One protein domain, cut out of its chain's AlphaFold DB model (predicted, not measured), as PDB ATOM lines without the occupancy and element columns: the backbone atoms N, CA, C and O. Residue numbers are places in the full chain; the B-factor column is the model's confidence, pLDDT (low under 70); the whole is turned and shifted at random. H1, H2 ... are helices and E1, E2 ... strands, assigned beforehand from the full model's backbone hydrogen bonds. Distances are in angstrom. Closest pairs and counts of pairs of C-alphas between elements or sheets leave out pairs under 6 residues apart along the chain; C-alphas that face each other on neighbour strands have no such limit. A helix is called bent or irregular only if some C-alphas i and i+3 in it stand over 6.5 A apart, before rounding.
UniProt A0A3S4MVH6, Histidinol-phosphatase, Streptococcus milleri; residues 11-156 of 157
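This is residues 11 to 156 of the 157 residues of the protein "Histidinol-phosphatase" of Streptococcus milleri (UniProt A0A3S4MVH6). Four helices, H6, H5, H3 and H2, follow one another in an arc round a small core of two parallel strands, E1 and E2; H5 packs on E1, while H2 and H3 run side by side in the same way. H1 is a short turn at the far end, and the unnamed residues 49 to 67 pass through the middle of the whole. The printed part has 146 residues, with six named helices and two named strands in the order H1, H2, H3, E1, H4, H5, E2, H6; the class is mostly helix. It is compact, with a radius of gyration of the C-alphas of 14.5 A, and rounded, spanning 40 by 36 by 31 A.

After the unnamed residues 11 to 24, H1 is residues 25 to 28, beginning at C-alpha 25 at (208.626, 243.746, 130.750). H2, residues 31 to 48, is 25.5 A long; it is neither bent nor irregular, but only just: C-alphas 33 and 36 are 6.5 A apart. H3, residues 68 to 87, is 25.1 A long and irregular, with C-alphas 73 and 76 8.0 A apart and a kink of 71 degrees near residue 75. E1 is residues 91 to 95, 11.9 A, and H4 is residues 96 to 101. H5, residues 105 to 117, is 18.4 A long. E2 is residues 123 to 126, and H6, residues 139 to 148, 14.1 A, ends at C-alpha 148 at (178.987, 222.433, 139.786).

E1 and E2 are parallel at 30 degrees; N 94 and O 124 are 2.9 A apart, within hydrogen-bond range. With H4 and H5 between them they form a strand-helix-strand unit, two parallel neighbour strands joined through helices, with a right-handed crossover. Residues 53 to 54 make a short parallel pairing with residues 91 to 92 of E1. The closest C-alphas of E1 and H5, Leu 94 and His 108, are 7.1 A apart. H5 and H4 touch only at the corner, Met 99 to Glu 105, 4.1 A between C-alphas. H3 and H5 touch at a steep tilt of 45 degrees, the closest C-alphas being Val 68 and Ile 107 at 5.3 A. H2 and H3 touch at a shallow tilt of 6 degrees, the same way, the closest C-alphas being Glu 43 and Leu 81 at 5.9 A. H5 and H6 are close but not clearly touching, C-alphas 109 and 145 being 8.0 A apart. H1 is apart from H2 and H3, among others. Every O i to N i+4 pair is within hydrogen-bond range in H4, H5 and H6, against 12 of 14 in H2 and 11 of 16 in H3; H1 is too short for such a pair.

The C-alphas farthest apart, Gln 28 and Ala 154, are 42.2 A apart. The printed part has no cut. The links H2 to H3 and E2 to H6 are long. The mean pLDDT of the printed part is 97.1, and no printed residue is under 70.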
ATOM      1  N   LEU A  11     186.791 239.279 122.443       97.94
ATOM      2  CA  LEU A  11     187.420 240.516 122.877       97.94
ATOM      3  C   LEU A  11     188.535 240.191 123.863       97.94
ATOM      4  O   LEU A  11     188.280 239.610 124.914       97.94
ATOM      5  N   SER A  12     189.749 240.606 123.535       97.25
ATOM      6  CA  SER A  12     190.927 240.439 124.377       97.25
ATOM      7  C   SER A  12     191.794 241.689 124.337       97.25
ATOM      8  O   SER A  12     191.938 242.311 123.284       97.25
ATOM      9  N   VAL A  13     192.431 242.017 125.461       97.75
ATOM     10  CA  VAL A  13     193.464 243.057 125.535       97.75
ATOM     11  C   VAL A  13     194.796 242.374 125.820       97.75
ATOM     12  O   VAL A  13     194.971 241.740 126.858       97.75
ATOM     13  N   HIS A  14     195.728 242.465 124.873       97.50
ATOM     14  CA  HIS A  14     197.033 241.796 124.965       97.50
ATOM     15  C   HIS A  14     198.203 242.764 125.151       97.50
ATOM     16  O   HIS A  14     199.303 242.328 125.472       97.50
ATOM     17  N   HIS A  15     197.988 244.064 124.934       95.38
ATOM     18  CA  HIS A  15     199.066 245.033 124.754       95.38
ATOM     19  C   HIS A  15     198.621 246.459 125.130       95.38
ATOM     20  O   HIS A  15     197.567 246.904 124.681       95.38
ATOM     21  N   ASN A  16     199.468 247.215 125.842       91.19
ATOM     22  CA  ASN A  16     199.197 248.603 126.299       91.19
ATOM     23  C   ASN A  16     199.761 249.697 125.367       91.19
ATOM     24  O   ASN A  16     199.905 250.864 125.733       91.19
ATOM     25  N   GLY A  17     200.206 249.310 124.176       92.12
ATOM     26  CA  GLY A  17     200.920 250.181 123.235       92.12
ATOM     27  C   GLY A  17     202.441 250.214 123.426       92.12
ATOM     28  O   GLY A  17     203.125 250.819 122.603       92.12
ATOM     29  N   LYS A  18     202.985 249.536 124.449       92.38
ATOM     30  CA  LYS A  18     204.435 249.431 124.697       92.38
ATOM     31  C   LYS A  18     204.972 248.000 124.650       92.38
ATOM     32  O   LYS A  18     206.063 247.813 124.123       92.38
ATOM     33  N   PHE A  19     204.260 247.041 125.236       94.31
ATOM     34  CA  PHE A  19     204.648 245.627 125.263       94.31
ATOM     35  C   PHE A  19     203.418 244.727 125.379       94.31
ATOM     36  O   PHE A  19     202.369 245.157 125.873       94.31
ATOM     37  N   ASP A  20     203.561 243.478 124.935       97.00
ATOM     38  CA  ASP A  20     202.549 242.439 125.146       97.00
ATOM     39  C   ASP A  20     202.651 241.906 126.579       97.00
ATOM     40  O   ASP A  20     203.748 241.744 127.122       97.00
ATOM     41  N   TYR A  21     201.518 241.613 127.214       96.62
ATOM     42  CA  TYR A  21     201.480 241.170 128.610       96.62
ATOM     43  C   TYR A  21     202.084 239.783 128.858       96.62
ATOM     44  O   TYR A  21     202.222 239.375 130.010       96.62
ATOM     45  N   LEU A  22     202.520 239.071 127.817       95.19
ATOM     46  CA  LEU A  22     203.328 237.859 127.940       95.19
ATOM     47  C   LEU A  22     204.835 238.092 127.770       95.19
ATOM     48  O   LEU A  22     205.632 237.190 128.062       95.19
ATOM     49  N   GLU A  23     205.267 239.285 127.368       95.50
ATOM     50  CA  GLU A  23     206.684 239.613 127.218       95.50
ATOM     51  C   GLU A  23     207.400 239.754 128.573       95.50
ATOM     52  O   GLU A  23     206.818 239.638 129.653       95.50
ATOM     53  N   ALA A  24     208.724 239.919 128.547       92.81
ATOM     54  CA  ALA A  24     209.529 240.083 129.758       92.81
ATOM     55  C   ALA A  24     209.202 241.349 130.585       92.81
ATOM     56  O   ALA A  24     209.227 241.237 131.813       92.81
ATOM     57  N   PRO A  25     208.877 242.521 129.988       92.75
ATOM     58  CA  PRO A  25     208.626 243.746 130.750       92.75
ATOM     59  C   PRO A  25     207.488 243.641 131.767       92.75
ATOM     60  O   PRO A  25     207.566 244.278 132.813       92.75
ATOM     61  N   VAL A  26     206.473 242.802 131.519       91.88
ATOM     62  CA  VAL A  26     205.347 242.623 132.450       91.88
ATOM     63  C   VAL A  26     205.819 242.179 133.839       91.88
ATOM     64  O   VAL A  26     205.301 242.639 134.847       91.88
ATOM     65  N   LEU A  27     206.870 241.353 133.914       91.19
ATOM     66  CA  LEU A  27     207.394 240.816 135.172       91.19
ATOM     67  C   LEU A  27     208.155 241.860 136.001       91.19
ATOM     68  O   LEU A  27     208.560 241.566 137.122       91.19
ATOM     69  N   GLN A  28     208.379 243.056 135.452       93.94
ATOM     70  CA  GLN A  28     208.982 244.187 136.161       93.94
ATOM     71  C   GLN A  28     207.928 245.080 136.831       93.94
ATOM     72  O   GLN A  28     208.293 246.013 137.544       93.94
ATOM     73  N   LEU A  29     206.638 244.829 136.585       94.12
ATOM     74  CA  LEU A  29     205.541 245.564 137.202       94.12
ATOM     75  C   LEU A  29     205.209 244.991 138.582       94.12
ATOM     76  O   LEU A  29     205.290 243.785 138.814       94.12
ATOM     77  N   GLU A  30     204.736 245.857 139.473       96.19
ATOM     78  CA  GLU A  30     204.147 245.434 140.741       96.19
ATOM     79  C   GLU A  30     202.710 244.958 140.512       96.19
ATOM     80  O   GLU A  30     201.819 245.763 140.234       96.19
ATOM     81  N   LYS A  31     202.466 243.645 140.645       94.81
ATOM     82  CA  LYS A  31     201.177 243.018 140.286       94.81
ATOM     83  C   LYS A  31     199.970 243.703 140.933       94.81
ATOM     84  O   LYS A  31     198.958 243.910 140.274       94.81
ATOM     85  N   MET A  32     200.093 244.123 142.196       96.50
ATOM     86  CA  MET A  32     198.982 244.741 142.927       96.50
ATOM     87  C   MET A  32     198.665 246.166 142.459       96.50
ATOM     88  O   MET A  32     197.562 246.653 142.685       96.50
ATOM     89  N   GLN A  33     199.623 246.832 141.814       96.50
ATOM     90  CA  GLN A  33     199.417 248.129 141.170       96.50
ATOM     91  C   GLN A  33     198.937 247.956 139.727       96.50
ATOM     92  O   GLN A  33     198.142 248.755 139.251       96.50
ATOM     93  N   TRP A  34     199.390 246.894 139.056       96.56
ATOM     94  CA  TRP A  34     199.115 246.640 137.647       96.56
ATOM     95  C   TRP A  34     197.731 246.041 137.366       96.56
ATOM     96  O   TRP A  34     197.091 246.428 136.392       96.56
ATOM     97  N   ILE A  35     197.242 245.119 138.205       97.94
ATOM     98  CA  ILE A  35     195.941 244.463 137.984       97.94
ATOM     99  C   ILE A  35     194.802 245.488 137.785       97.94
ATOM    100  O   ILE A  35     194.079 245.346 136.801       97.94
ATOM    101  N   PRO A  36     194.643 246.539 138.619       97.56
ATOM    102  CA  PRO A  36     193.618 247.563 138.401       97.56
ATOM    103  C   PRO A  36     193.706 248.275 137.047       97.56
ATOM    104  O   PRO A  36     192.670 248.526 136.434       97.56
ATOM    105  N   ASP A  37     194.919 248.585 136.581       96.94
ATOM    106  CA  ASP A  37     195.127 249.261 135.297       96.94
ATOM    107  C   ASP A  37     194.671 248.363 134.143       96.94
ATOM    108  O   ASP A  37     193.916 248.799 133.276       96.94
ATOM    109  N   TYR A  38     195.037 247.083 134.180       98.31
ATOM    110  CA  TYR A  38     194.603 246.125 133.168       98.31
ATOM    111  C   TYR A  38     193.086 245.857 133.201       98.31
ATOM    112  O   TYR A  38     192.449 245.782 132.152       98.31
ATOM    113  N   LEU A  39     192.468 245.761 134.387       98.44
ATOM    114  CA  LEU A  39     191.007 245.629 134.489       98.44
ATOM    115  C   LEU A  39     190.291 246.837 133.865       98.44
ATOM    116  O   LEU A  39     189.270 246.669 133.201       98.44
ATOM    117  N   LYS A  40     190.852 248.040 134.017       97.38
ATOM    118  CA  LYS A  40     190.334 249.249 133.372       97.38
ATOM    119  C   LYS A  40     190.473 249.200 131.848       97.38
ATOM    120  O   LYS A  40     189.548 249.597 131.146       97.38
ATOM    121  N   GLU A  41     191.577 248.682 131.317       97.38
ATOM    122  CA  GLU A  41     191.722 248.496 129.866       97.38
ATOM    123  C   GLU A  41     190.677 247.525 129.296       97.38
ATOM    124  O   GLU A  41     190.165 247.742 128.197       97.38
ATOM    125  N   LEU A  42     190.315 246.474 130.045       98.38
ATOM    126  CA  LEU A  42     189.216 245.584 129.660       98.38
ATOM    127  C   LEU A  42     187.877 246.329 129.631       98.38
ATOM    128  O   LEU A  42     187.113 246.162 128.681       98.38
ATOM    129  N   GLU A  43     187.598 247.170 130.630       97.75
ATOM    130  CA  GLU A  43     186.390 247.999 130.646       97.75
ATOM    131  C   GLU A  43     186.310 248.922 129.423       97.75
ATOM    132  O   GLU A  43     185.276 248.960 128.754       97.75
ATOM    133  N   GLU A  44     187.402 249.617 129.093       96.94
ATOM    134  CA  GLU A  44     187.487 250.504 127.924       96.94
ATOM    135  C   GLU A  44     187.307 249.725 126.605       96.94
ATOM    136  O   GLU A  44     186.642 250.194 125.673       96.94
ATOM    137  N   ALA A  45     187.847 248.506 126.520       97.19
ATOM    138  CA  ALA A  45     187.710 247.646 125.348       97.19
ATOM    139  C   ALA A  45     186.264 247.176 125.127       97.19
ATOM    140  O   ALA A  45     185.801 247.166 123.981       97.19
ATOM    141  N   ILE A  46     185.542 246.826 126.202       97.94
ATOM    142  CA  ILE A  46     184.132 246.398 126.139       97.94
ATOM    143  C   ILE A  46     183.258 247.496 125.524       97.94
ATOM    144  O   ILE A  46     182.379 247.205 124.714       97.94
ATOM    145  N   GLU A  47     183.526 248.759 125.855       95.88
ATOM    146  CA  GLU A  47     182.770 249.905 125.333       95.88
ATOM    147  C   GLU A  47     183.104 250.233 123.873       95.88
ATOM    148  O   GLU A  47     182.302 250.843 123.163       95.88
ATOM    149  N   SER A  48     184.289 249.833 123.413       93.94
ATOM    150  CA  SER A  48     184.849 250.297 122.145       93.94
ATOM    151  C   SER A  48     184.519 249.397 120.953       93.94
ATOM    152  O   SER A  48     184.409 249.891 119.827       93.94
ATOM    153  N   ILE A  49     184.413 248.077 121.152       89.44
ATOM    154  CA  ILE A  49     184.332 247.110 120.045       89.44
ATOM    155  C   ILE A  49     183.238 246.064 120.306       89.44
ATOM    156  O   ILE A  49     183.324 245.318 121.280       89.44
ATOM    157  N   PRO A  50     182.252 245.905 119.399       92.62
ATOM    158  CA  PRO A  50     181.251 244.850 119.520       92.62
ATOM    159  C   PRO A  50     181.870 243.451 119.417       92.62
ATOM    160  O   PRO A  50     182.382 243.067 118.356       92.62
ATOM    161  N   ALA A  51     181.721 242.648 120.463       96.88
ATOM    162  CA  ALA A  51     182.177 241.261 120.526       96.88
ATOM    163  C   ALA A  51     181.081 240.342 121.088       96.88
ATOM    164  O   ALA A  51     179.972 240.790 121.362       96.88
ATOM    165  N   HIS A  52     181.376 239.048 121.209       98.06
ATOM    166  CA  HIS A  52     180.464 238.057 121.789       98.06
ATOM    167  C   HIS A  52     180.991 237.496 123.117       98.06
ATOM    168  O   HIS A  52     180.205 237.080 123.960       98.06
ATOM    169  N   VAL A  53     182.311 237.499 123.313       98.62
ATOM    170  CA  VAL A  53     182.990 236.887 124.462       98.62
ATOM    171  C   VAL A  53     184.022 237.865 125.013       98.62
ATOM    172  O   VAL A  53     184.807 238.406 124.234       98.62
ATOM    173  N   LEU A  54     184.058 238.060 126.332       98.62
ATOM    174  CA  LEU A  54     185.222 238.620 127.019       98.62
ATOM    175  C   LEU A  54     186.220 237.479 127.239       98.62
ATOM    176  O   LEU A  54     186.044 236.649 128.133       98.62
ATOM    177  N   ALA A  55     187.225 237.401 126.373       98.06
ATOM    178  CA  ALA A  55     188.206 236.331 126.414       98.06
ATOM    179  C   ALA A  55     189.186 236.559 127.561       98.06
ATOM    180  O   ALA A  55     189.658 237.677 127.783       98.06
ATOM    181  N   HIS A  56     189.477 235.468 128.265       97.62
ATOM    182  CA  HIS A  56     190.518 235.337 129.270       97.62
ATOM    183  C   HIS A  56     190.835 236.616 130.070       97.62
ATOM    184  O   HIS A  56     191.858 237.286 129.876       97.62
ATOM    185  N   PHE A  57     189.939 236.957 130.994       98.56
ATOM    186  CA  PHE A  57     190.001 238.195 131.777       98.56
ATOM    187  C   PHE A  57     191.322 238.404 132.537       98.56
ATOM    188  O   PHE A  57     191.569 239.504 133.006       98.56
ATOM    189  N   ASP A  58     192.155 237.371 132.677       98.44
ATOM    190  CA  ASP A  58     193.406 237.383 133.420       98.44
ATOM    191  C   ASP A  58     194.657 237.639 132.568       98.44
ATOM    192  O   ASP A  58     195.739 237.757 133.131       98.44
ATOM    193  N   TYR A  59     194.554 237.727 131.232       98.44
ATOM    194  CA  TYR A  59     195.724 237.758 130.331       98.44
ATOM    195  C   TYR A  59     196.797 238.772 130.752       98.44
ATOM    196  O   TYR A  59     197.979 238.433 130.819       98.44
ATOM    197  N   GLY A  60     196.388 239.991 131.109       97.50
ATOM    198  CA  GLY A  60     197.285 241.065 131.532       97.50
ATOM    199  C   GLY A  60     198.084 240.780 132.793       97.50
ATOM    200  O   GLY A  60     199.164 241.341 132.973       97.50
ATOM    201  N   PHE A  61     197.611 239.873 133.642       97.12
ATOM    202  CA  PHE A  61     198.328 239.428 134.829       97.12
ATOM    203  C   PHE A  61     198.609 237.920 134.839       97.12
ATOM    204  O   PHE A  61     199.026 237.374 135.857       97.12
ATOM    205  N   ARG A  62     198.482 237.255 133.687       96.81
ATOM    206  CA  ARG A  62     198.615 235.801 133.543       96.81
ATOM    207  C   ARG A  62     199.986 235.266 133.961       96.81
ATOM    208  O   ARG A  62     200.116 234.119 134.362       96.81
ATOM    209  N   LYS A  63     201.033 236.086 133.838       96.69
ATOM    210  CA  LYS A  63     202.407 235.714 134.213       96.69
ATOM    211  C   LYS A  63     202.742 235.942 135.687       96.69
ATOM    212  O   LYS A  63     203.841 235.572 136.102       96.69
ATOM    213  N   PHE A  64     201.856 236.561 136.464       96.69
ATOM    214  CA  PHE A  64     202.051 236.693 137.904       96.69
ATOM    215  C   PHE A  64     201.405 235.516 138.621       96.69
ATOM    216  O   PHE A  64     200.329 235.080 138.244       96.69
ATOM    217  N   ASN A  65     202.022 235.071 139.713       95.31
ATOM    218  CA  ASN A  65     201.339 234.207 140.666       95.31
ATOM    219  C   ASN A  65     200.332 235.059 141.458       95.31
ATOM    220  O   ASN A  65     200.749 235.872 142.295       95.31
ATOM    221  N   VAL A  66     199.041 234.927 141.151       97.06
ATOM    222  CA  VAL A  66     197.946 235.648 141.812       97.06
ATOM    223  C   VAL A  66     197.090 234.648 142.565       97.06
ATOM    224  O   VAL A  66     196.453 233.794 141.965       97.06
ATOM    225  N   THR A  67     197.039 234.784 143.885       98.25
ATOM    226  CA  THR A  67     196.142 233.966 144.712       98.25
ATOM    227  C   THR A  67     194.725 234.542 144.729       98.25
ATOM    228  O   THR A  67     194.532 235.747 144.550       98.25
ATOM    229  N   VAL A  68     193.720 233.721 145.051       98.56
ATOM    230  CA  VAL A  68     192.339 234.202 145.277       98.56
ATOM    231  C   VAL A  68     192.272 235.306 146.344       98.56
ATOM    232  O   VAL A  68     191.539 236.277 146.171       98.56
ATOM    233  N   GLU A  69     193.046 235.208 147.429       98.44
ATOM    234  CA  GLU A  69     193.069 236.240 148.482       98.44
ATOM    235  C   GLU A  69     193.643 237.572 147.988       98.44
ATOM    236  O   GLU A  69     193.163 238.640 148.366       98.44
ATOM    237  N   GLU A  70     194.636 237.530 147.102       98.31
ATOM    238  CA  GLU A  70     195.140 238.740 146.456       98.31
ATOM    239  C   GLU A  70     194.111 239.313 145.485       98.31
ATOM    240  O   GLU A  70     193.882 240.524 145.493       98.31
ATOM    241  N   LEU A  71     193.451 238.452 144.706       98.44
ATOM    242  CA  LEU A  71     192.443 238.853 143.731       98.44
ATOM    243  C   LEU A  71     191.213 239.499 144.387       98.44
ATOM    244  O   LEU A  71     190.671 240.461 143.846       98.44
ATOM    245  N   LYS A  72     190.819 239.049 145.586       98.56
ATOM    246  CA  LYS A  72     189.738 239.649 146.390       98.56
ATOM    247  C   LYS A  72     189.953 241.130 146.708       98.56
ATOM    248  O   LYS A  72     188.976 241.859 146.865       98.56
ATOM    249  N   ASN A  73     191.200 241.615 146.746       98.44
ATOM    250  CA  ASN A  73     191.466 243.053 146.911       98.44
ATOM    251  C   ASN A  73     190.922 243.895 145.744       98.44
ATOM    252  O   ASN A  73     190.750 245.104 145.890       98.44
ATOM    253  N   PHE A  74     190.644 243.256 144.606       98.56
ATOM    254  CA  PHE A  74     190.093 243.865 143.400       98.56
ATOM    255  C   PHE A  74     188.641 243.445 143.135       98.56
ATOM    256  O   PHE A  74     188.132 243.687 142.043       98.56
ATOM    257  N   GLU A  75     187.951 242.821 144.100       98.75
ATOM    258  CA  GLU A  75     186.564 242.370 143.922       98.75
ATOM    259  C   GLU A  75     185.620 243.491 143.449       98.75
ATOM    260  O   GLU A  75     184.853 243.243 142.516       98.75
ATOM    261  N   PRO A  76     185.667 244.729 143.992       98.62
ATOM    262  CA  PRO A  76     184.823 245.813 143.489       98.62
ATOM    263  C   PRO A  76     185.045 246.107 141.997       98.62
ATOM    264  O   PRO A  76     184.078 246.298 141.263       98.62
ATOM    265  N   GLN A  77     186.300 246.099 141.542       98.75
ATOM    266  CA  GLN A  77     186.677 246.322 140.146       98.75
ATOM    267  C   GLN A  77     186.257 245.145 139.261       98.75
ATOM    268  O   GLN A  77     185.692 245.351 138.193       98.75
ATOM    269  N   LEU A  78     186.460 243.907 139.717       98.81
ATOM    270  CA  LEU A  78     186.019 242.709 138.998       98.81
ATOM    271  C   LEU A  78     184.500 242.680 138.838       98.81
ATOM    272  O   LEU A  78     184.002 242.405 137.751       98.81
ATOM    273  N   ARG A  79     183.749 243.005 139.896       98.81
ATOM    274  CA  ARG A  79     182.286 243.081 139.818       98.81
ATOM    275  C   ARG A  79     181.830 244.171 138.853       98.81
ATOM    276  O   ARG A  79     180.897 243.929 138.095       98.81
ATOM    277  N   ALA A  80     182.482 245.335 138.849       98.62
ATOM    278  CA  ALA A  80     182.187 246.401 137.890       98.62
ATOM    279  C   ALA A  80     182.454 245.956 136.441       98.62
ATOM    280  O   ALA A  80     181.574 246.096 135.587       98.62
ATOM    281  N   LEU A  81     183.608 245.331 136.188       98.81
ATOM    282  CA  LEU A  81     183.970 244.763 134.891       98.81
ATOM    283  C   LEU A  81     182.959 243.703 134.429       98.81
ATOM    284  O   LEU A  81     182.475 243.757 133.299       98.81
ATOM    285  N   PHE A  82     182.614 242.743 135.290       98.88
ATOM    286  CA  PHE A  82     181.690 241.664 134.940       98.88
ATOM    287  C   PHE A  82     180.249 242.148 134.786       98.88
ATOM    288  O   PHE A  82     179.553 241.671 133.893       98.88
ATOM    289  N   GLN A  83     179.807 243.130 135.575       98.81
ATOM    290  CA  GLN A  83     178.514 243.773 135.349       98.81
ATOM    291  C   GLN A  83     178.485 244.443 133.973       98.81
ATOM    292  O   GLN A  83     177.555 244.223 133.204       98.81
ATOM    293  N   LYS A  84     179.541 245.181 133.611       98.56
ATOM    294  CA  LYS A  84     179.660 245.806 132.288       98.56
ATOM    295  C   LYS A  84     179.667 244.764 131.165       98.56
ATOM    296  O   LYS A  84     178.969 244.933 130.172       98.56
ATOM    297  N   MET A  85     180.403 243.665 131.328       98.75
ATOM    298  CA  MET A  85     180.394 242.529 130.399       98.75
ATOM    299  C   MET A  85     178.968 241.988 130.183       98.75
ATOM    300  O   MET A  85     178.562 241.785 129.037       98.75
ATOM    301  N   ILE A  86     178.200 241.806 131.263       98.69
ATOM    302  CA  ILE A  86     176.799 241.360 131.219       98.69
ATOM    303  C   ILE A  86     175.918 242.387 130.497       98.69
ATOM    304  O   ILE A  86     175.158 242.014 129.602       98.69
ATOM    305  N   ASP A  87     176.048 243.672 130.830       98.38
ATOM    306  CA  ASP A  87     175.269 244.762 130.228       98.38
ATOM    307  C   ASP A  87     175.510 244.861 128.710       98.38
ATOM    308  O   ASP A  87     174.579 245.088 127.934       98.38
ATOM    309  N   TYR A  88     176.746 244.599 128.269       98.19
ATOM    310  CA  TYR A  88     177.136 244.520 126.856       98.19
ATOM    311  C   TYR A  88     176.876 243.144 126.222       98.19
ATOM    312  O   TYR A  88     177.254 242.900 125.076       98.19
ATOM    313  N   SER A  89     176.173 242.250 126.924       97.69
ATOM    314  CA  SER A  89     175.755 240.932 126.436       97.69
ATOM    315  C   SER A  89     176.899 239.993 126.033       97.69
ATOM    316  O   SER A  89     176.666 239.070 125.239       97.69
ATOM    317  N   LEU A  90     178.094 240.197 126.594       98.69
ATOM    318  CA  LEU A  90     179.271 239.356 126.392       98.69
ATOM    319  C   LEU A  90     179.215 238.109 127.283       98.69
ATOM    320  O   LEU A  90     178.728 238.155 128.413       98.69
ATOM    321  N   ALA A  91     179.748 236.995 126.786       98.75
ATOM    322  CA  ALA A  91     179.984 235.806 127.595       98.75
ATOM    323  C   ALA A  91     181.293 235.880 128.380       98.75
ATOM    324  O   ALA A  91     182.283 236.433 127.897       98.75
ATOM    325  N   PHE A  92     181.302 235.236 129.545       98.81
ATOM    326  CA  PHE A  92     182.512 234.980 130.321       98.81
ATOM    327  C   PHE A  92     183.237 233.733 129.797       98.81
ATOM    328  O   PHE A  92     182.640 232.655 129.726       98.81
ATOM    329  N   GLU A  93     184.521 233.854 129.456       98.75
ATOM    330  CA  GLU A  93     185.320 232.716 128.999       98.75
ATOM    331  C   GLU A  93     185.964 231.941 130.159       98.75
ATOM    332  O   GLU A  93     186.730 232.487 130.950       98.75
ATOM    333  N   LEU A  94     185.751 230.625 130.175       98.56
ATOM    334  CA  LEU A  94     186.591 229.668 130.890       98.56
ATOM    335  C   LEU A  94     187.779 229.289 129.999       98.56
ATOM    336  O   LEU A  94     187.674 228.423 129.122       98.56
ATOM    337  N   ASN A  95     188.903 229.981 130.196       98.62
ATOM    338  CA  ASN A  95     190.101 229.802 129.384       98.62
ATOM    339  C   ASN A  95     191.014 228.706 129.957       98.62
ATOM    340  O   ASN A  95     191.696 228.893 130.963       98.62
ATOM    341  N   CYS A  96     191.078 227.560 129.283       98.25
ATOM    342  CA  CYS A  96     191.814 226.390 129.763       98.25
ATOM    343  C   CYS A  96     193.329 226.619 129.791       98.25
ATOM    344  O   CYS A  96     194.023 226.031 130.616       98.25
ATOM    345  N   LYS A  97     193.872 227.471 128.913       97.94
ATOM    346  CA  LYS A  97     195.301 227.794 128.940       97.94
ATOM    347  C   LYS A  97     195.653 228.547 130.214       97.94
ATOM    348  O   LYS A  97     196.595 228.139 130.883       97.94
ATOM    349  N   SER A  98     194.895 229.587 130.568       97.88
ATOM    350  CA  SER A  98     195.056 230.264 131.860       97.88
ATOM    351  C   SER A  98     194.928 229.262 133.008       97.88
ATOM    352  O   SER A  98     195.853 229.103 133.800       97.88
ATOM    353  N   MET A  99     193.822 228.516 133.046       98.44
ATOM    354  CA  MET A  99     193.514 227.622 134.164       98.44
ATOM    355  C   MET A  99     194.565 226.523 134.374       98.44
ATOM    356  O   MET A  99     194.927 226.257 135.514       98.44
ATOM    357  N   TYR A 100     195.085 225.914 133.300       97.88
ATOM    358  CA  TYR A 100     195.886 224.685 133.401       97.88
ATOM    359  C   TYR A 100     197.349 224.819 132.989       97.88
ATOM    360  O   TYR A 100     198.159 223.991 133.396       97.88
ATOM    361  N   LEU A 101     197.714 225.831 132.194       97.12
ATOM    362  CA  LEU A 101     199.117 226.084 131.833       97.12
ATOM    363  C   LEU A 101     199.728 227.257 132.607       97.12
ATOM    364  O   LEU A 101     200.951 227.371 132.643       97.12
ATOM    365  N   TYR A 102     198.897 228.100 133.226       97.38
ATOM    366  CA  TYR A 102     199.328 229.191 134.107       97.38
ATOM    367  C   TYR A 102     198.845 229.029 135.554       97.38
ATOM    368  O   TYR A 102     199.074 229.921 136.357       97.38
ATOM    369  N   ASP A 103     198.254 227.878 135.896       97.81
ATOM    370  CA  ASP A 103     197.844 227.529 137.267       97.81
ATOM    371  C   ASP A 103     196.821 228.512 137.871       97.81
ATOM    372  O   ASP A 103     196.889 228.873 139.038       97.81
ATOM    373  N   HIS A 104     195.875 228.977 137.044       98.38
ATOM    374  CA  HIS A 104     194.875 229.991 137.407       98.38
ATOM    375  C   HIS A 104     193.447 229.427 137.563       98.38
ATOM    376  O   HIS A 104     192.466 230.171 137.450       98.38
ATOM    377  N   GLU A 105     193.288 228.113 137.772       98.50
ATOM    378  CA  GLU A 105     191.960 227.501 137.958       98.50
ATOM    379  C   GLU A 105     191.207 228.129 139.144       98.50
ATOM    380  O   GLU A 105     190.026 228.452 139.020       98.50
ATOM    381  N   ASP A 106     191.883 228.361 140.270       98.56
ATOM    382  CA  ASP A 106     191.281 228.893 141.495       98.56
ATOM    383  C   ASP A 106     190.738 230.319 141.314       98.56
ATOM    384  O   ASP A 106     189.594 230.608 141.686       98.56
ATOM    385  N   ILE A 107     191.508 231.200 140.671       98.62
ATOM    386  CA  ILE A 107     191.074 232.563 140.374       98.62
ATOM    387  C   ILE A 107     189.972 232.602 139.311       98.62
ATOM    388  O   ILE A 107     189.114 233.484 139.365       98.62
ATOM    389  N   HIS A 108     189.937 231.641 138.380       98.69
ATOM    390  CA  HIS A 108     188.840 231.509 137.415       98.69
ATOM    391  C   HIS A 108     187.553 231.026 138.084       98.69
ATOM    392  O   HIS A 108     186.485 231.552 137.782       98.69
ATOM    393  N   ILE A 109     187.637 230.072 139.016       98.81
ATOM    394  CA  ILE A 109     186.485 229.609 139.801       98.81
ATOM    395  C   ILE A 109     185.915 230.758 140.641       98.81
ATOM    396  O   ILE A 109     184.699 230.945 140.677       98.81
ATOM    397  N   TYR A 110     186.777 231.556 141.275       98.88
ATOM    398  CA  TYR A 110     186.341 232.738 142.020       98.88
ATOM    399  C   TYR A 110     185.731 233.815 141.105       98.88
ATOM    400  O   TYR A 110     184.655 234.331 141.392       98.88
ATOM    401  N   ALA A 111     186.345 234.122 139.961       98.81
ATOM    402  CA  ALA A 111     185.757 235.051 138.994       98.81
ATOM    403  C   ALA A 111     184.386 234.565 138.486       98.81
ATOM    404  O   ALA A 111     183.432 235.342 138.440       98.81
ATOM    405  N   LEU A 112     184.251 233.268 138.190       98.88
ATOM    406  CA  LEU A 112     182.986 232.656 137.784       98.88
ATOM    407  C   LEU A 112     181.906 232.789 138.869       98.88
ATOM    408  O   LEU A 112     180.745 233.046 138.539       98.88
ATOM    409  N   SER A 113     182.257 232.665 140.157       98.81
ATOM    410  CA  SER A 113     181.289 232.876 141.241       98.81
ATOM    411  C   SER A 113     180.781 234.315 141.280       98.81
ATOM    412  O   SER A 113     179.574 234.517 141.398       98.81
ATOM    413  N   LEU A 114     181.658 235.306 141.080       98.94
ATOM    414  CA  LEU A 114     181.248 236.711 140.974       98.94
ATOM    415  C   LEU A 114     180.286 236.929 139.796       98.94
ATOM    416  O   LEU A 114     179.254 237.578 139.961       98.94
ATOM    417  N   VAL A 115     180.582 236.354 138.626       98.81
ATOM    418  CA  VAL A 115     179.707 236.440 137.442       98.81
ATOM    419  C   VAL A 115     178.329 235.831 137.722       98.81
ATOM    420  O   VAL A 115     177.313 236.436 137.376       98.81
ATOM    421  N   LYS A 116     178.263 234.667 138.384       98.44
ATOM    422  CA  LYS A 116     176.984 234.032 138.750       98.44
ATOM    423  C   LYS A 116     176.189 234.852 139.756       98.44
ATOM    424  O   LYS A 116     174.977 234.976 139.598       98.44
ATOM    425  N   GLU A 117     176.843 235.422 140.761       98.69
ATOM    426  CA  GLU A 117     176.193 236.290 141.750       98.69
ATOM    427  C   GLU A 117     175.591 237.551 141.117       98.69
ATOM    428  O   GLU A 117     174.532 238.005 141.545       98.69
ATOM    429  N   LEU A 118     176.231 238.086 140.072       98.81
ATOM    430  CA  LEU A 118     175.732 239.218 139.285       98.81
ATOM    431  C   LEU A 118     174.630 238.826 138.281       98.81
ATOM    432  O   LEU A 118     174.081 239.688 137.600       98.81
ATOM    433  N   GLY A 119     174.282 237.538 138.185       98.38
ATOM    434  CA  GLY A 119     173.234 237.046 137.292       98.38
ATOM    435  C   GLY A 119     173.688 236.799 135.851       98.38
ATOM    436  O   GLY A 119     172.855 236.814 134.949       98.38
ATOM    437  N   GLY A 120     174.984 236.565 135.615       98.31
ATOM    438  CA  GLY A 120     175.498 236.184 134.299       98.31
ATOM    439  C   GLY A 120     174.885 234.877 133.774       98.31
ATOM    440  O   GLY A 120     174.661 233.924 134.524       98.31
ATOM    441  N   THR A 121     174.617 234.823 132.466       97.88
ATOM    442  CA  THR A 121     173.917 233.699 131.798       97.88
ATOM    443  C   THR A 121     174.556 233.261 130.481       97.88
ATOM    444  O   THR A 121     173.996 232.428 129.772       97.88
ATOM    445  N   LYS A 122     175.711 233.829 130.121       98.56
ATOM    446  CA  LYS A 122     176.433 233.497 128.891       98.56
ATOM    447  C   LYS A 122     177.875 233.149 129.213       98.56
ATOM    448  O   LYS A 122     178.576 233.938 129.848       98.56
ATOM    449  N   TYR A 123     178.316 232.000 128.727       98.62
ATOM    450  CA  TYR A 123     179.654 231.477 128.961       98.62
ATOM    451  C   TYR A 123     180.248 230.937 127.666       98.62
ATOM    452  O   TYR A 123     179.533 230.567 126.738       98.62
ATOM    453  N   SER A 124     181.569 230.870 127.610       98.50
ATOM    454  CA  SER A 124     182.286 230.159 126.556       98.50
ATOM    455  C   SER A 124     183.406 229.327 127.167       98.50
ATOM    456  O   SER A 124     183.898 229.616 128.257       98.50
ATOM    457  N   VAL A 125     183.820 228.279 126.458       98.19
ATOM    458  CA  VAL A 125     184.965 227.452 126.852       98.19
ATOM    459  C   VAL A 125     186.013 227.517 125.752       98.19
ATOM    460  O   VAL A 125     185.778 227.073 124.629       98.19
ATOM    461  N   GLY A 126     187.182 228.060 126.083       97.50
ATOM    462  CA  GLY A 126     188.287 228.242 125.148       97.50
ATOM    463  C   GLY A 126     189.508 227.446 125.583       97.50
ATOM    464  O   GLY A 126     189.945 227.561 126.723       97.50
ATOM    465  N   SER A 127     190.093 226.645 124.685       95.81
ATOM    466  CA  SER A 127     191.381 225.988 124.978       95.81
ATOM    467  C   SER A 127     192.592 226.903 124.784       95.81
ATOM    468  O   SER A 127     193.643 226.637 125.359       95.81
ATOM    469  N   ASP A 128     192.453 227.956 123.966       95.06
ATOM    470  CA  ASP A 128     193.549 228.846 123.539       95.06
ATOM    471  C   ASP A 128     194.772 228.058 122.995       95.06
ATOM    472  O   ASP A 128     195.954 228.373 123.194       95.06
ATOM    473  N   ALA A 129     194.460 226.950 122.312       91.56
ATOM    474  CA  ALA A 129     195.421 225.990 121.801       91.56
ATOM    475  C   ALA A 129     196.195 226.548 120.603       91.56
ATOM    476  O   ALA A 129     195.622 226.912 119.580       91.56
ATOM    477  N   HIS A 130     197.520 226.536 120.716       93.00
ATOM    478  CA  HIS A 130     198.450 226.838 119.622       93.00
ATOM    479  C   HIS A 130     199.191 225.580 119.127       93.00
ATOM    480  O   HIS A 130     200.010 225.642 118.213       93.00
ATOM    481  N   THR A 131     198.899 224.428 119.735       92.62
ATOM    482  CA  THR A 131     199.398 223.096 119.380       92.62
ATOM    483  C   THR A 131     198.235 222.108 119.413       92.62
ATOM    484  O   THR A 131     197.243 222.328 120.109       92.62
ATOM    485  N   LEU A 132     198.349 220.999 118.673       93.00
ATOM    486  CA  LEU A 132     197.304 219.968 118.642       93.00
ATOM    487  C   LEU A 132     197.080 219.321 120.016       93.00
ATOM    488  O   LEU A 132     195.953 218.989 120.357       93.00
ATOM    489  N   GLU A 133     198.141 219.173 120.809       92.44
ATOM    490  CA  GLU A 133     198.082 218.598 122.157       92.44
ATOM    491  C   GLU A 133     197.180 219.402 123.102       92.44
ATOM    492  O   GLU A 133     196.518 218.831 123.962       92.44
ATOM    493  N   HIS A 134     197.094 220.721 122.908       94.25
ATOM    494  CA  HIS A 134     196.239 221.586 123.718       94.25
ATOM    495  C   HIS A 134     194.803 221.687 123.178       94.25
ATOM    496  O   HIS A 134     193.971 222.374 123.772       94.25
ATOM    497  N   PHE A 135     194.466 221.021 122.067       94.88
ATOM    498  CA  PHE A 135     193.092 221.011 121.575       94.88
ATOM    499  C   PHE A 135     192.161 220.381 122.619       94.88
ATOM    500  O   PHE A 135     192.343 219.232 123.015       94.88
ATOM    501  N   ARG A 136     191.147 221.144 123.049       93.94
ATOM    502  CA  ARG A 136     190.223 220.762 124.134       93.94
ATOM    503  C   ARG A 136     190.927 220.434 125.459       93.94
ATOM    504  O   ARG A 136     190.444 219.588 126.216       93.94
ATOM    505  N   LEU A 137     192.040 221.121 125.734       96.06
ATOM    506  CA  LEU A 137     192.796 221.023 126.983       96.06
ATOM    507  C   LEU A 137     191.851 221.017 128.191       96.06
ATOM    508  O   LEU A 137     191.141 221.990 128.421       96.06
ATOM    509  N   ASN A 138     191.826 219.907 128.932       97.00
ATOM    510  CA  ASN A 138     191.060 219.745 130.172       97.00
ATOM    511  C   ASN A 138     189.541 220.019 130.078       97.00
ATOM    512  O   ASN A 138     188.903 220.314 131.087       97.00
ATOM    513  N   PHE A 139     188.913 219.845 128.911       96.81
ATOM    514  CA  PHE A 139     187.464 220.075 128.767       96.81
ATOM    515  C   PHE A 139     186.603 219.190 129.687       96.81
ATOM    516  O   PHE A 139     185.523 219.611 130.098       96.81
ATOM    517  N   ASP A 140     187.071 217.992 130.050       97.00
ATOM    518  CA  ASP A 140     186.366 217.134 131.010       97.00
ATOM    519  C   ASP A 140     186.315 217.754 132.415       97.00
ATOM    520  O   ASP A 140     185.302 217.627 133.102       97.00
ATOM    521  N   GLN A 141     187.371 218.468 132.824       97.31
ATOM    522  CA  GLN A 141     187.399 219.214 134.084       97.31
ATOM    523  C   GLN A 141     186.490 220.443 134.000       97.31
ATOM    524  O   GLN A 141     185.672 220.671 134.891       97.31
ATOM    525  N   ILE A 142     186.534 221.179 132.885       97.88
ATOM    526  CA  ILE A 142     185.634 222.315 132.660       97.88
ATOM    527  C   ILE A 142     184.167 221.884 132.723       97.88
ATOM    528  O   ILE A 142     183.351 222.564 133.339       97.88
ATOM    529  N   LYS A 143     183.813 220.719 132.166       97.31
ATOM    530  CA  LYS A 143     182.449 220.184 132.256       97.31
ATOM    531  C   LYS A 143     182.010 219.946 133.705       97.31
ATOM    532  O   LYS A 143     180.847 220.191 134.035       97.31
ATOM    533  N   GLN A 144     182.917 219.487 134.568       98.12
ATOM    534  CA  GLN A 144     182.635 219.317 135.995       98.12
ATOM    535  C   GLN A 144     182.411 220.667 136.681       98.12
ATOM    536  O   GLN A 144     181.442 220.803 137.424       98.12
ATOM    537  N   ILE A 145     183.236 221.674 136.371       98.31
ATOM    538  CA  ILE A 145     183.072 223.046 136.874       98.31
ATOM    539  C   ILE A 145     181.718 223.618 136.432       98.31
ATOM    540  O   ILE A 145     180.928 224.030 137.275       98.31
ATOM    541  N   LEU A 146     181.394 223.566 135.137       98.25
ATOM    542  CA  LEU A 146     180.105 224.032 134.610       98.25
ATOM    543  C   LEU A 146     178.925 223.364 135.327       98.25
ATOM    544  O   LEU A 146     178.005 224.043 135.776       98.25
ATOM    545  N   THR A 147     178.992 222.043 135.521       98.00
ATOM    546  CA  THR A 147     177.962 221.288 136.251       98.00
ATOM    547  C   THR A 147     177.845 221.753 137.706       98.00
ATOM    548  O   THR A 147     176.733 221.948 138.195       98.00
ATOM    549  N   ALA A 148     178.968 221.971 138.397       98.12
ATOM    550  CA  ALA A 148     178.987 222.433 139.786       98.12
ATOM    551  C   ALA A 148     178.388 223.840 139.953       98.12
ATOM    552  O   ALA A 148     177.738 224.118 140.959       98.12
ATOM    553  N   PHE A 149     178.548 224.704 138.948       98.25
ATOM    554  CA  PHE A 149     177.943 226.037 138.897       98.25
ATOM    555  C   PHE A 149     176.514 226.049 138.323       98.25
ATOM    556  O   PHE A 149     175.906 227.118 138.194       98.25
ATOM    557  N   GLY A 150     175.962 224.876 137.990       97.88
ATOM    558  CA  GLY A 150     174.628 224.735 137.411       97.88
ATOM    559  C   GLY A 150     174.488 225.414 136.049       97.88
ATOM    560  O   GLY A 150     173.423 225.947 135.760       97.88
ATOM    561  N   ILE A 151     175.566 225.444 135.259       98.25
ATOM    562  CA  ILE A 151     175.612 226.043 133.923       98.25
ATOM    563  C   ILE A 151     175.346 224.953 132.882       98.25
ATOM    564  O   ILE A 151     176.066 223.952 132.817       98.25
ATOM    565  N   GLY A 152     174.294 225.138 132.085       96.44
ATOM    566  CA  GLY A 152     173.877 224.195 131.044       96.44
ATOM    567  C   GLY A 152     174.359 224.564 129.638       96.44
ATOM    568  O   GLY A 152     174.819 225.673 129.392       96.44
ATOM    569  N   GLU A 153     174.178 223.650 128.676       94.38
ATOM    570  CA  GLU A 153     174.553 223.872 127.264       94.38
ATOM    571  C   GLU A 153     173.853 225.086 126.633       94.38
ATOM    572  O   GLU A 153     174.430 225.742 125.777       94.38
ATOM    573  N   ALA A 154     172.637 225.425 127.075       96.31
ATOM    574  CA  ALA A 154     171.892 226.583 126.571       96.31
ATOM    575  C   ALA A 154     172.505 227.942 126.965       96.31
ATOM    576  O   ALA A 154     172.139 228.963 126.390       96.31
ATOM    577  N   GLU A 155     173.405 227.955 127.951       97.19
ATOM    578  CA  GLU A 155     174.140 229.144 128.394       97.19
ATOM    579  C   GLU A 155     175.531 229.235 127.736       97.19
ATOM    580  O   GLU A 155     176.251 230.207 127.967       97.19
ATOM    581  N   LEU A 156     175.924 228.239 126.927       96.38
ATOM    582  CA  LEU A 156     177.195 228.218 126.203       96.38
ATOM    583  C   LEU A 156     177.041 228.814 124.796       96.38
ATOM    584  O   LEU A 156     176.078 228.507 124.091       96.38
TER     585      LEU A 156